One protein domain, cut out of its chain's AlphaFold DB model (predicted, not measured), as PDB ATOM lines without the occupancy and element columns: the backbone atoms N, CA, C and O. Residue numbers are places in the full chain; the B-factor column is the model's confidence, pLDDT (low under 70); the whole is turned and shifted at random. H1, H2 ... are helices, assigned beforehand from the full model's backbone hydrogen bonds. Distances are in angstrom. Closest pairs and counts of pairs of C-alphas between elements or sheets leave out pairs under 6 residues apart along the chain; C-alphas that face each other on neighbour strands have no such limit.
ATOM      1  N   ARG A 143      41.837  12.508 -48.099       87.81
ATOM      2  CA  ARG A 143      42.156  13.904 -47.772       87.81
ATOM      3  C   ARG A 143      42.893  14.606 -48.913       87.81
ATOM      4  O   ARG A 143      42.458  15.664 -49.337       87.81
ATOM      5  N   LYS A 144      43.916  13.961 -49.487       89.62
ATOM      6  CA  LYS A 144      44.632  14.495 -50.659       89.62
ATOM      7  C   LYS A 144      43.716  14.733 -51.862       89.62
ATOM      8  O   LYS A 144      43.885  15.731 -52.546       89.62
ATOM      9  N   ARG A 145      42.759  13.831 -52.117       89.50
ATOM     10  CA  ARG A 145      41.766  13.994 -53.195       89.50
ATOM     11  C   ARG A 145      40.828  15.173 -52.947       89.50
ATOM     12  O   ARG A 145      40.491  15.878 -53.884       89.50
ATOM     13  N   ILE A 146      40.400  15.378 -51.702       87.12
ATOM     14  CA  ILE A 146      39.577  16.538 -51.339       87.12
ATOM     15  C   ILE A 146      40.367  17.830 -51.555       87.12
ATOM     16  O   ILE A 146      39.832  18.771 -52.128       87.12
ATOM     17  N   ASP A 147      41.632  17.863 -51.133       85.75
ATOM     18  CA  ASP A 147      42.482  19.046 -51.292       85.75
ATOM     19  C   ASP A 147      42.729  19.363 -52.779       85.75
ATOM     20  O   ASP A 147      42.607  20.518 -53.176       85.75
ATOM     21  N   SER A 148      42.977  18.350 -53.624       85.62
ATOM     22  CA  SER A 148      43.126  18.561 -55.071       85.62
ATOM     23  C   SER A 148      41.832  19.041 -55.728       85.62
ATOM     24  O   SER A 148      41.863  19.982 -56.508       85.62
ATOM     25  N   LEU A 149      40.684  18.450 -55.373       88.50
ATOM     26  CA  LEU A 149      39.388  18.877 -55.909       88.50
ATOM     27  C   LEU A 149      39.066  20.327 -55.536       88.50
ATOM     28  O   LEU A 149      38.556  21.071 -56.367       88.50
ATOM     29  N   LYS A 150      39.382  20.743 -54.305       85.94
ATOM     30  CA  LYS A 150      39.216  22.140 -53.882       85.94
ATOM     31  C   LYS A 150      40.057  23.084 -54.735       85.94
ATOM     32  O   LYS A 150      39.530  24.080 -55.222       85.94
ATOM     33  N   GLU A 151      41.322  22.743 -54.950       86.44
ATOM     34  CA  GLU A 151      42.234  23.537 -55.775       86.44
ATOM     35  C   GLU A 151      41.746  23.637 -57.230       86.44
ATOM     36  O   GLU A 151      41.714  24.724 -57.806       86.44
ATOM     37  N   ASP A 152      41.284  22.524 -57.806       87.88
ATOM     38  CA  ASP A 152      40.737  22.490 -59.165       87.88
ATOM     39  C   ASP A 152      39.497  23.387 -59.289       87.88
ATOM     40  O   ASP A 152      39.428  24.231 -60.187       87.88
ATOM     41  N   THR A 153      38.548  23.273 -58.350       84.94
ATOM     42  CA  THR A 153      37.337  24.115 -58.340       84.94
ATOM     43  C   THR A 153      37.659  25.598 -58.169       84.94
ATOM     44  O   THR A 153      37.062  26.436 -58.843       84.94
ATOM     45  N   PHE A 154      38.637  25.939 -57.325       87.44
ATOM     46  CA  PHE A 154      39.070  27.320 -57.124       87.44
ATOM     47  C   PHE A 154      39.682  27.912 -58.399       87.44
ATOM     48  O   PHE A 154      39.318  29.010 -58.820       87.44
ATOM     49  N   ASN A 155      40.567  27.162 -59.058       84.94
ATOM     50  CA  ASN A 155      41.195  27.595 -60.304       84.94
ATOM     51  C   ASN A 155      40.183  27.738 -61.448       84.94
ATOM     52  O   ASN A 155      40.323  28.629 -62.289       84.94
ATOM     53  N   GLN A 156      39.153  26.891 -61.475       85.44
ATOM     54  CA  GLN A 156      38.070  26.978 -62.449       85.44
ATOM     55  C   GLN A 156      37.227  28.246 -62.241       85.44
ATOM     56  O   GLN A 156      37.040  29.009 -63.189       85.44
ATOM     57  N   LEU A 157      36.831  28.539 -60.997       81.25
ATOM     58  CA  LEU A 157      36.105  29.767 -60.644       81.25
ATOM     59  C   LEU A 157      36.920  31.033 -60.934       81.25
ATOM     60  O   LEU A 157      36.379  32.018 -61.432       81.25
ATOM     61  N   LYS A 158      38.230  31.011 -60.666       84.12
ATOM     62  CA  LYS A 158      39.122  32.141 -60.957       84.12
ATOM     63  C   LYS A 158      39.162  32.462 -62.454       84.12
ATOM     64  O   LYS A 158      39.056  33.626 -62.829       84.12
ATOM     65  N   LYS A 159      39.263  31.438 -63.309       81.06
ATOM     66  CA  LYS A 159      39.229  31.610 -64.771       81.06
ATOM     67  C   LYS A 159      37.891  32.162 -65.258       81.06
ATOM     68  O   LYS A 159      37.876  33.002 -66.154       81.06
ATOM     69  N   GLU A 160      36.780  31.704 -64.683       81.12
ATOM     70  CA  GLU A 160      35.452  32.238 -65.005       81.12
ATOM     71  C   GLU A 160      35.335  33.719 -64.610       81.12
ATOM     72  O   GLU A 160      34.906  34.528 -65.430       81.12
ATOM     73  N   LEU A 161      35.818  34.110 -63.426       74.94
ATOM     74  CA  LEU A 161      35.882  35.512 -62.983       74.94
ATOM     75  C   LEU A 161      36.731  36.395 -63.913       74.94
ATOM     76  O   LEU A 161      36.266  37.438 -64.364       74.94
ATOM     77  N   GLU A 162      37.941  35.955 -64.268       75.75
ATOM     78  CA  GLU A 162      38.829  36.678 -65.196       75.75
ATOM     79  C   GLU A 162      38.233  36.819 -66.608       75.75
ATOM     80  O   GLU A 162      38.587  37.736 -67.353       75.75
ATOM     81  N   SER A 163      37.340  35.908 -67.005       72.12
ATOM     82  CA  SER A 163      36.624  35.991 -68.282       72.12
ATOM     83  C   SER A 163      35.471  37.000 -68.262       72.12
ATOM     84  O   SER A 163      35.157  37.576 -69.304       72.12
ATOM     85  N   LEU A 164      34.877  37.244 -67.089       66.88
ATOM     86  CA  LEU A 164      33.792  38.210 -66.896       66.88
ATOM     87  C   LEU A 164      34.315  39.651 -66.801       66.88
ATOM     88  O   LEU A 164      33.691  40.554 -67.348       66.88
ATOM     89  N   ASP A 165      35.488  39.852 -66.197       59.69
ATOM     90  CA  ASP A 165      36.106  41.176 -65.997       59.69
ATOM     91  C   ASP A 165      36.584  41.836 -67.313       59.69
ATOM     92  O   ASP A 165      36.761  43.046 -67.405       59.69
ATOM     93  N   LYS A 166      36.748  41.053 -68.391       58.78
ATOM     94  CA  LYS A 166      37.137  41.551 -69.729       58.78
ATOM     95  C   LYS A 166      35.981  42.161 -70.533       58.78
ATOM     96  O   LYS A 166      36.193  42.597 -71.667       58.78
ATOM     97  N   ILE A 167      34.763  42.175 -69.992       56.47
ATOM     98  CA  ILE A 167      33.573  42.732 -70.643       56.47
ATOM     99  C   ILE A 167      33.318  44.135 -70.061       56.47
ATOM    100  O   ILE A 167      32.418  44.339 -69.258       56.47
ATOM    101  N   ASP A 168      34.107  45.123 -70.491       48.56
ATOM    102  CA  ASP A 168      33.948  46.549 -70.128       48.56
ATOM    103  C   ASP A 168      32.952  47.289 -71.050       48.56
ATOM    104  O   ASP A 168      33.153  48.414 -71.505       48.56
ATOM    105  N   LYS A 169      31.855  46.625 -71.417       54.50
ATOM    106  CA  LYS A 169      30.728  47.242 -72.128       54.50
ATOM    107  C   LYS A 169      29.465  46.692 -71.495       54.50
ATOM    108  O   LYS A 169      29.331  45.475 -71.426       54.50
ATOM    109  N   GLY A 170      28.609  47.592 -71.003       54.88
ATOM    110  CA  GLY A 170      27.428  47.287 -70.188       54.88
ATOM    111  C   GLY A 170      26.718  45.988 -70.574       54.88
ATOM    112  O   GLY A 170      26.574  45.683 -71.762       54.88
ATOM    113  N   LEU A 171      26.314  45.222 -69.552       54.47
ATOM    114  CA  LEU A 171      25.801  43.868 -69.720       54.47
ATOM    115  C   LEU A 171      24.660  43.834 -70.742       54.47
ATOM    116  O   LEU A 171      23.663  44.541 -70.632       54.47
ATOM    117  N   THR A 172      24.797  42.965 -71.740       60.53
ATOM    118  CA  THR A 172      23.667  42.598 -72.596       60.53
ATOM    119  C   THR A 172      22.658  41.767 -71.784       60.53
ATOM    120  O   THR A 172      23.080  40.996 -70.918       60.53
ATOM    121  N   PRO A 173      21.344  41.804 -72.084       63.00
ATOM    122  CA  PRO A 173      20.328  41.023 -71.354       63.00
ATOM    123  C   PRO A 173      20.624  39.511 -71.285       63.00
ATOM    124  O   PRO A 173      20.249  38.811 -70.347       63.00
ATOM    125  N   ASN A 174      21.358  38.988 -72.274       61.59
ATOM    126  CA  ASN A 174      21.793  37.593 -72.314       61.59
ATOM    127  C   ASN A 174      22.914  37.288 -71.293       61.59
ATOM    128  O   ASN A 174      22.984  36.181 -70.758       61.59
ATOM    129  N   GLN A 175      23.778  38.267 -70.997       64.00
ATOM    130  CA  GLN A 175      24.808  38.177 -69.956       64.00
ATOM    131  C   GLN A 175      24.208  38.305 -68.552       64.00
ATOM    132  O   GLN A 175      24.638  37.569 -67.669       64.00
ATOM    133  N   GLU A 176      23.182  39.142 -68.362       64.56
ATOM    134  CA  GLU A 176      22.434  39.222 -67.094       64.56
ATOM    135  C   GLU A 176      21.748  37.892 -66.753       64.56
ATOM    136  O   GLU A 176      21.926  37.392 -65.647       64.56
ATOM    137  N   SER A 177      21.080  37.233 -67.713       72.12
ATOM    138  CA  SER A 177      20.448  35.927 -67.435       72.12
ATOM    139  C   SER A 177      21.464  34.823 -67.094       72.12
ATOM    140  O   SER A 177      21.210  33.963 -66.245       72.12
ATOM    141  N   LYS A 178      22.655  34.862 -67.714       74.56
ATOM    142  CA  LYS A 178      23.774  33.974 -67.365       74.56
ATOM    143  C   LYS A 178      24.293  34.265 -65.962       74.56
ATOM    144  O   LYS A 178      24.567  33.325 -65.220       74.56
ATOM    145  N   LEU A 179      24.411  35.542 -65.598       73.12
ATOM    146  CA  LEU A 179      24.845  35.967 -64.273       73.12
ATOM    147  C   LEU A 179      23.844  35.520 -63.200       73.12
ATOM    148  O   LEU A 179      24.257  34.947 -62.197       73.12
ATOM    149  N   ASP A 180      22.541  35.657 -63.448       78.44
ATOM    150  CA  ASP A 180      21.485  35.173 -62.550       78.44
ATOM    151  C   ASP A 180      21.520  33.651 -62.374       78.44
ATOM    152  O   ASP A 180      21.392  33.141 -61.256       78.44
ATOM    153  N   SER A 181      21.755  32.902 -63.457       80.31
ATOM    154  CA  SER A 181      21.948  31.452 -63.377       80.31
ATOM    155  C   SER A 181      23.174  31.084 -62.536       80.31
ATOM    156  O   SER A 181      23.103  30.142 -61.747       80.31
ATOM    157  N   ILE A 182      24.284  31.816 -62.675       78.81
ATOM    158  CA  ILE A 182      25.506  31.605 -61.882       78.81
ATOM    159  C   ILE A 182      25.246  31.932 -60.409       78.81
ATOM    160  O   ILE A 182      25.586  31.135 -59.536       78.81
ATOM    161  N   VAL A 183      24.594  33.059 -60.116       79.62
ATOM    162  CA  VAL A 183      24.249  33.476 -58.751       79.62
ATOM    163  C   VAL A 183      23.328  32.456 -58.079       79.62
ATOM    164  O   VAL A 183      23.533  32.125 -56.911       79.62
ATOM    165  N   ASN A 184      22.343  31.916 -58.798       82.94
ATOM    166  CA  ASN A 184      21.463  30.877 -58.264       82.94
ATOM    167  C   ASN A 184      22.208  29.564 -58.008       82.94
ATOM    168  O   ASN A 184      22.037  28.978 -56.939       82.94
ATOM    169  N   ASN A 185      23.091  29.148 -58.920       82.94
ATOM    170  CA  ASN A 185      23.944  27.984 -58.695       82.94
ATOM    171  C   ASN A 185      24.819  28.178 -57.453       82.94
ATOM    172  O   ASN A 185      24.817  27.316 -56.586       82.94
ATOM    173  N   LEU A 186      25.481  29.331 -57.307       82.06
ATOM    174  CA  LEU A 186      26.309  29.648 -56.139       82.06
ATOM    175  C   LEU A 186      25.514  29.635 -54.827       82.06
ATOM    176  O   LEU A 186      26.017  29.137 -53.820       82.06
ATOM    177  N   LYS A 187      24.272  30.140 -54.824       87.62
ATOM    178  CA  LYS A 187      23.380  30.069 -53.654       87.62
ATOM    179  C   LYS A 187      23.077  28.622 -53.263       87.62
ATOM    180  O   LYS A 187      23.125  28.296 -52.076       87.62
ATOM    181  N   GLU A 188      22.809  27.753 -54.237       84.44
ATOM    182  CA  GLU A 188      22.604  26.324 -53.984       84.44
ATOM    183  C   GLU A 188      23.891  25.649 -53.489       84.44
ATOM    184  O   GLU A 188      23.851  24.924 -52.492       84.44
ATOM    185  N   THR A 189      25.057  25.952 -54.071       80.81
ATOM    186  CA  THR A 189      26.340  25.415 -53.588       80.81
ATOM    187  C   THR A 189      26.605  25.831 -52.140       80.81
ATOM    188  O   THR A 189      26.905  24.980 -51.302       80.81
ATOM    189  N   LEU A 190      26.397  27.108 -51.800       84.81
ATOM    190  CA  LEU A 190      26.570  27.630 -50.440       84.81
ATOM    191  C   LEU A 190      25.638  26.926 -49.437       84.81
ATOM    192  O   LEU A 190      26.035  26.572 -48.323       84.81
ATOM    193  N   LYS A 191      24.394  26.662 -49.853       90.25
ATOM    194  CA  LYS A 191      23.411  25.918 -49.061       90.25
ATOM    195  C   LYS A 191      23.865  24.476 -48.828       90.25
ATOM    196  O   LYS A 191      23.835  24.020 -47.683       90.25
ATOM    197  N   THR A 192      24.342  23.776 -49.860       84.06
ATOM    198  CA  THR A 192      24.873  22.409 -49.709       84.06
ATOM    199  C   THR A 192      26.101  22.354 -48.801       84.06
ATOM    200  O   THR A 192      26.198  21.459 -47.962       84.06
ATOM    201  N   GLU A 193      26.995  23.341 -48.881       81.75
ATOM    202  CA  GLU A 193      28.169  23.412 -48.014       81.75
ATOM    203  C   GLU A 193      27.771  23.599 -46.544       81.75
ATOM    204  O   GLU A 193      28.283  22.897 -45.671       81.75
ATOM    205  N   SER A 194      26.793  24.466 -46.264       83.75
ATOM    206  CA  SER A 194      26.284  24.664 -44.900       83.75
ATOM    207  C   SER A 194      25.688  23.379 -44.298       83.75
ATOM    208  O   SER A 194      25.920  23.065 -43.126       83.75
ATOM    209  N   LEU A 195      24.983  22.579 -45.112       90.19
ATOM    210  CA  LEU A 195      24.444  21.278 -44.708       90.19
ATOM    211  C   LEU A 195      25.566  20.269 -44.440       90.19
ATOM    212  O   LEU A 195      25.555  19.600 -43.406       90.19
ATOM    213  N   LEU A 196      26.571  20.202 -45.318       83.94
ATOM    214  CA  LEU A 196      27.739  19.337 -45.144       83.94
ATOM    215  C   LEU A 196      28.546  19.699 -43.894       83.94
ATOM    216  O   LEU A 196      29.029  18.813 -43.187       83.94
ATOM    217  N   GLN A 197      28.698  20.986 -43.582       82.25
ATOM    218  CA  GLN A 197      29.369  21.429 -42.359       82.25
ATOM    219  C   GLN A 197      28.605  20.979 -41.107       82.25
ATOM    220  O   GLN A 197      29.219  20.495 -40.150       82.25
ATOM    221  N   LYS A 198      27.269  21.069 -41.126       90.44
ATOM    222  CA  LYS A 198      26.411  20.594 -40.033       90.44
ATOM    223  C   LYS A 198      26.518  19.078 -39.840       90.44
ATOM    224  O   LYS A 198      26.693  18.628 -38.708       90.44
ATOM    225  N   GLU A 199      26.484  18.308 -40.925       89.88
ATOM    226  CA  GLU A 199      26.608  16.844 -40.878       89.88
ATOM    227  C   GLU A 199      27.992  16.412 -40.366       89.88
ATOM    228  O   GLU A 199      28.106  15.561 -39.487       89.88
ATOM    229  N   ASN A 200      29.063  17.069 -40.822       85.81
ATOM    230  CA  ASN A 200      30.421  16.814 -40.334       85.81
ATOM    231  C   ASN A 200      30.574  17.105 -38.836       85.81
ATOM    232  O   ASN A 200      31.296  16.389 -38.139       85.81
ATOM    233  N   LYS A 201      29.919  18.157 -38.330       90.31
ATOM    234  CA  LYS A 201      29.903  18.452 -36.894       90.31
ATOM    235  C   LYS A 201      29.207  17.332 -36.120       90.31
ATOM    236  O   LYS A 201      29.777  16.832 -35.153       90.31
ATOM    237  N   ARG A 202      28.037  16.892 -36.591       90.56
ATOM    238  CA  ARG A 202      27.285  15.782 -35.992       90.56
ATOM    239  C   ARG A 202      28.107  14.490 -35.947       90.56
ATOM    240  O   ARG A 202      28.223  13.882 -34.890       90.56
ATOM    241  N   LEU A 203      28.748  14.114 -37.055       90.00
ATOM    242  CA  LEU A 203      29.591  12.913 -37.124       90.00
ATOM    243  C   LEU A 203      30.779  12.967 -36.151       90.00
ATOM    244  O   LEU A 203      31.156  11.950 -35.572       90.00
ATOM    245  N   ARG A 204      31.372  14.150 -35.938       84.44
ATOM    246  CA  ARG A 204      32.445  14.331 -34.944       84.44
ATOM    247  C   ARG A 204      31.946  14.130 -33.516       84.44
ATOM    248  O   ARG A 204      32.648  13.513 -32.718       84.44
ATOM    249  N   GLU A 205      30.758  14.635 -33.200       91.44
ATOM    250  CA  GLU A 205      30.133  14.455 -31.885       91.44
ATOM    251  C   GLU A 205      29.781  12.981 -31.632       91.44
ATOM    252  O   GLU A 205      30.101  12.443 -30.571       91.44
ATOM    253  N   GLU A 206      29.198  12.296 -32.622       91.88
ATOM    254  CA  GLU A 206      28.919  10.853 -32.559       91.88
ATOM    255  C   GLU A 206      30.206  10.038 -32.344       91.88
ATOM    256  O   GLU A 206      30.256   9.176 -31.464       91.88
ATOM    257  N   PHE A 207      31.285  10.364 -33.065       87.56
ATOM    258  CA  PHE A 207      32.577   9.690 -32.917       87.56
ATOM    259  C   PHE A 207      33.187   9.847 -31.514       87.56
ATOM    260  O   PHE A 207      33.666   8.870 -30.932       87.56
ATOM    261  N   GLU A 208      33.169  11.055 -30.944       88.81
ATOM    262  CA  GLU A 208      33.693  11.279 -29.590       88.81
ATOM    263  C   GLU A 208      32.853  10.560 -28.520       88.81
ATOM    264  O   GLU A 208      33.408  10.001 -27.567       88.81
ATOM    265  N   ASN A 209      31.531  10.477 -28.703       92.62
ATOM    266  CA  ASN A 209      30.653   9.704 -27.821       92.62
ATOM    267  C   ASN A 209      30.966   8.199 -27.869       92.62
ATOM    268  O   ASN A 209      31.093   7.562 -26.818       92.62
ATOM    269  N   GLU A 210      31.150   7.632 -29.064       90.44
ATOM    270  CA  GLU A 210      31.502   6.217 -29.244       90.44
ATOM    271  C   GLU A 210      32.868   5.900 -28.612       90.44
ATOM    272  O   GLU A 210      33.038   4.908 -27.898       90.44
ATOM    273  N   LYS A 211      33.844   6.796 -28.792       89.00
ATOM    274  CA  LYS A 211      35.180   6.689 -28.194       89.00
ATOM    275  C   LYS A 211      35.132   6.717 -26.665       89.00
ATOM    276  O   LYS A 211      35.820   5.929 -26.010       89.00
ATOM    277  N   LYS A 212      34.304   7.588 -26.081       91.19
ATOM    278  CA  LYS A 212      34.073   7.627 -24.631       91.19
ATOM    279  C   LYS A 212      33.460   6.314 -24.139       91.19
ATOM    280  O   LYS A 212      33.982   5.711 -23.202       91.19
ATOM    281  N   ARG A 213      32.428   5.818 -24.830       91.19
ATOM    282  CA  ARG A 213      31.780   4.532 -24.529       91.19
ATOM    283  C   ARG A 213      32.766   3.362 -24.577       91.19
ATOM    284  O   ARG A 213      32.751   2.520 -23.680       91.19
ATOM    285  N   TYR A 214      33.639   3.320 -25.584       87.56
ATOM    286  CA  TYR A 214      34.687   2.305 -25.701       87.56
ATOM    287  C   TYR A 214      35.650   2.336 -24.508       87.56
ATOM    288  O   TYR A 214      35.954   1.291 -23.927       87.56
ATOM    289  N   ASN A 215      36.096   3.525 -24.096       87.38
ATOM    290  CA  ASN A 215      36.973   3.675 -22.936       87.38
ATOM    291  C   ASN A 215      36.308   3.192 -21.642       87.38
ATOM    292  O   ASN A 215      36.922   2.433 -20.890       87.38
ATOM    293  N   ASP A 216      35.047   3.558 -21.414       90.69
ATOM    294  CA  ASP A 216      34.286   3.106 -20.246       90.69
ATOM    295  C   ASP A 216      34.138   1.580 -20.226       90.69
ATOM    296  O   ASP A 216      34.311   0.937 -19.183       90.69
ATOM    297  N   LEU A 217      33.859   0.976 -21.385       89.12
ATOM    298  CA  LEU A 217      33.733  -0.472 -21.516       89.12
ATOM    299  C   LEU A 217      35.068  -1.180 -21.266       89.12
ATOM    300  O   LEU A 217      35.106  -2.182 -20.556       89.12
ATOM    301  N   ASN A 218      36.172  -0.631 -21.773       81.94
ATOM    302  CA  ASN A 218      37.513  -1.165 -21.551       81.94
ATOM    303  C   ASN A 218      37.924  -1.083 -20.068       81.94
ATOM    304  O   ASN A 218      38.515  -2.019 -19.529       81.94
ATOM    305  N   ILE A 219      37.563  -0.002 -19.365       84.56
ATOM    306  CA  ILE A 219      37.771   0.115 -17.913       84.56
ATOM    307  C   ILE A 219      36.965  -0.955 -17.167       84.56
ATOM    308  O   ILE A 219      37.515  -1.639 -16.301       84.56
ATOM    309  N   LYS A 220      35.681  -1.137 -17.506       86.75
ATOM    310  CA  LYS A 220      34.840  -2.195 -16.917       86.75
ATOM    311  C   LYS A 220      35.424  -3.582 -17.183       86.75
ATOM    312  O   LYS A 220      35.526  -4.381 -16.257       86.75
ATOM    313  N   PHE A 221      35.876  -3.836 -18.408       78.38
ATOM    314  CA  PHE A 221      36.499  -5.098 -18.784       78.38
ATOM    315  C   PHE A 221      37.769  -5.362 -17.971       78.38
ATOM    316  O   PHE A 221      37.893  -6.430 -17.387       78.38
ATOM    317  N   LYS A 222      38.666  -4.378 -17.822       74.06
ATOM    318  CA  LYS A 222      39.873  -4.511 -16.984       74.06
ATOM    319  C   LYS A 222      39.570  -4.810 -15.515       74.06
ATOM    320  O   LYS A 222      40.358  -5.497 -14.878       74.06
ATOM    321  N   ARG A 223      38.455  -4.306 -14.974       73.50
ATOM    322  CA  ARG A 223      38.027  -4.599 -13.594       73.50
ATOM    323  C   ARG A 223      37.512  -6.028 -13.427       73.50
ATOM    324  O   ARG A 223      37.717  -6.618 -12.375       73.50
ATOM    325  N   ILE A 224      36.833  -6.561 -14.441       75.12
ATOM    326  CA  ILE A 224      36.262  -7.919 -14.427       75.12
ATOM    327  C   ILE A 224      37.309  -8.961 -14.844       75.12
ATOM    328  O   ILE A 224      37.232 -10.120 -14.444       75.12
ATOM    329  N   TYR A 225      38.294  -8.560 -15.648       68.25
ATOM    330  CA  TYR A 225      39.308  -9.448 -16.191       68.25
ATOM    331  C   TYR A 225      40.192 -10.028 -15.083       68.25
ATOM    332  O   TYR A 225      41.129  -9.399 -14.589       68.25
TER     333      TYR A 225
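AT A GLANCE: This is residues 143 to 225 of the 323 residues of an uncharacterized protein of Zunongwangia mangrovi (UniProt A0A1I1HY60). The model is an open, uneven U: a long helix, H2, makes the long axis, and a shorter helix, H1, folds back beside it across a gap, joined to it by a loop at one end. The free arms are residues 143 to 163 and 180 to 225. The printed part has 83 residues with two named helices, H1 then H2, and no named strand; the class is all helix. It is extended, with a radius of gyration of the C-alphas of 23.6 A, a rod spanning 80 by 23 by 12 A.

HOW THE PARTS SIT: H1, residues 143 to 164, and H2, residues 173 to 224, are apart, with no C-alpha of the one within 8 A of the other. A short link of 8 residues joins them. In H1 and H2 every O i to N i+4 pair is within hydrogen-bond range.

IN THESE COORDINATES: H1 begins at C-alpha 143 (42.156, 13.904, -47.772) and measures 32.0 A. H2 measures 76.7 A, from C-alpha 173 (20.328, 41.023, -71.354) to C-alpha 224 (36.262, -7.919, -14.427).

THE WHOLE: The C-alphas farthest apart, of Lys 169 and Tyr 225, are 80.1 A apart. The printed part has no cut. The pLDDT is under 70 at residues 164 to 176 and 225.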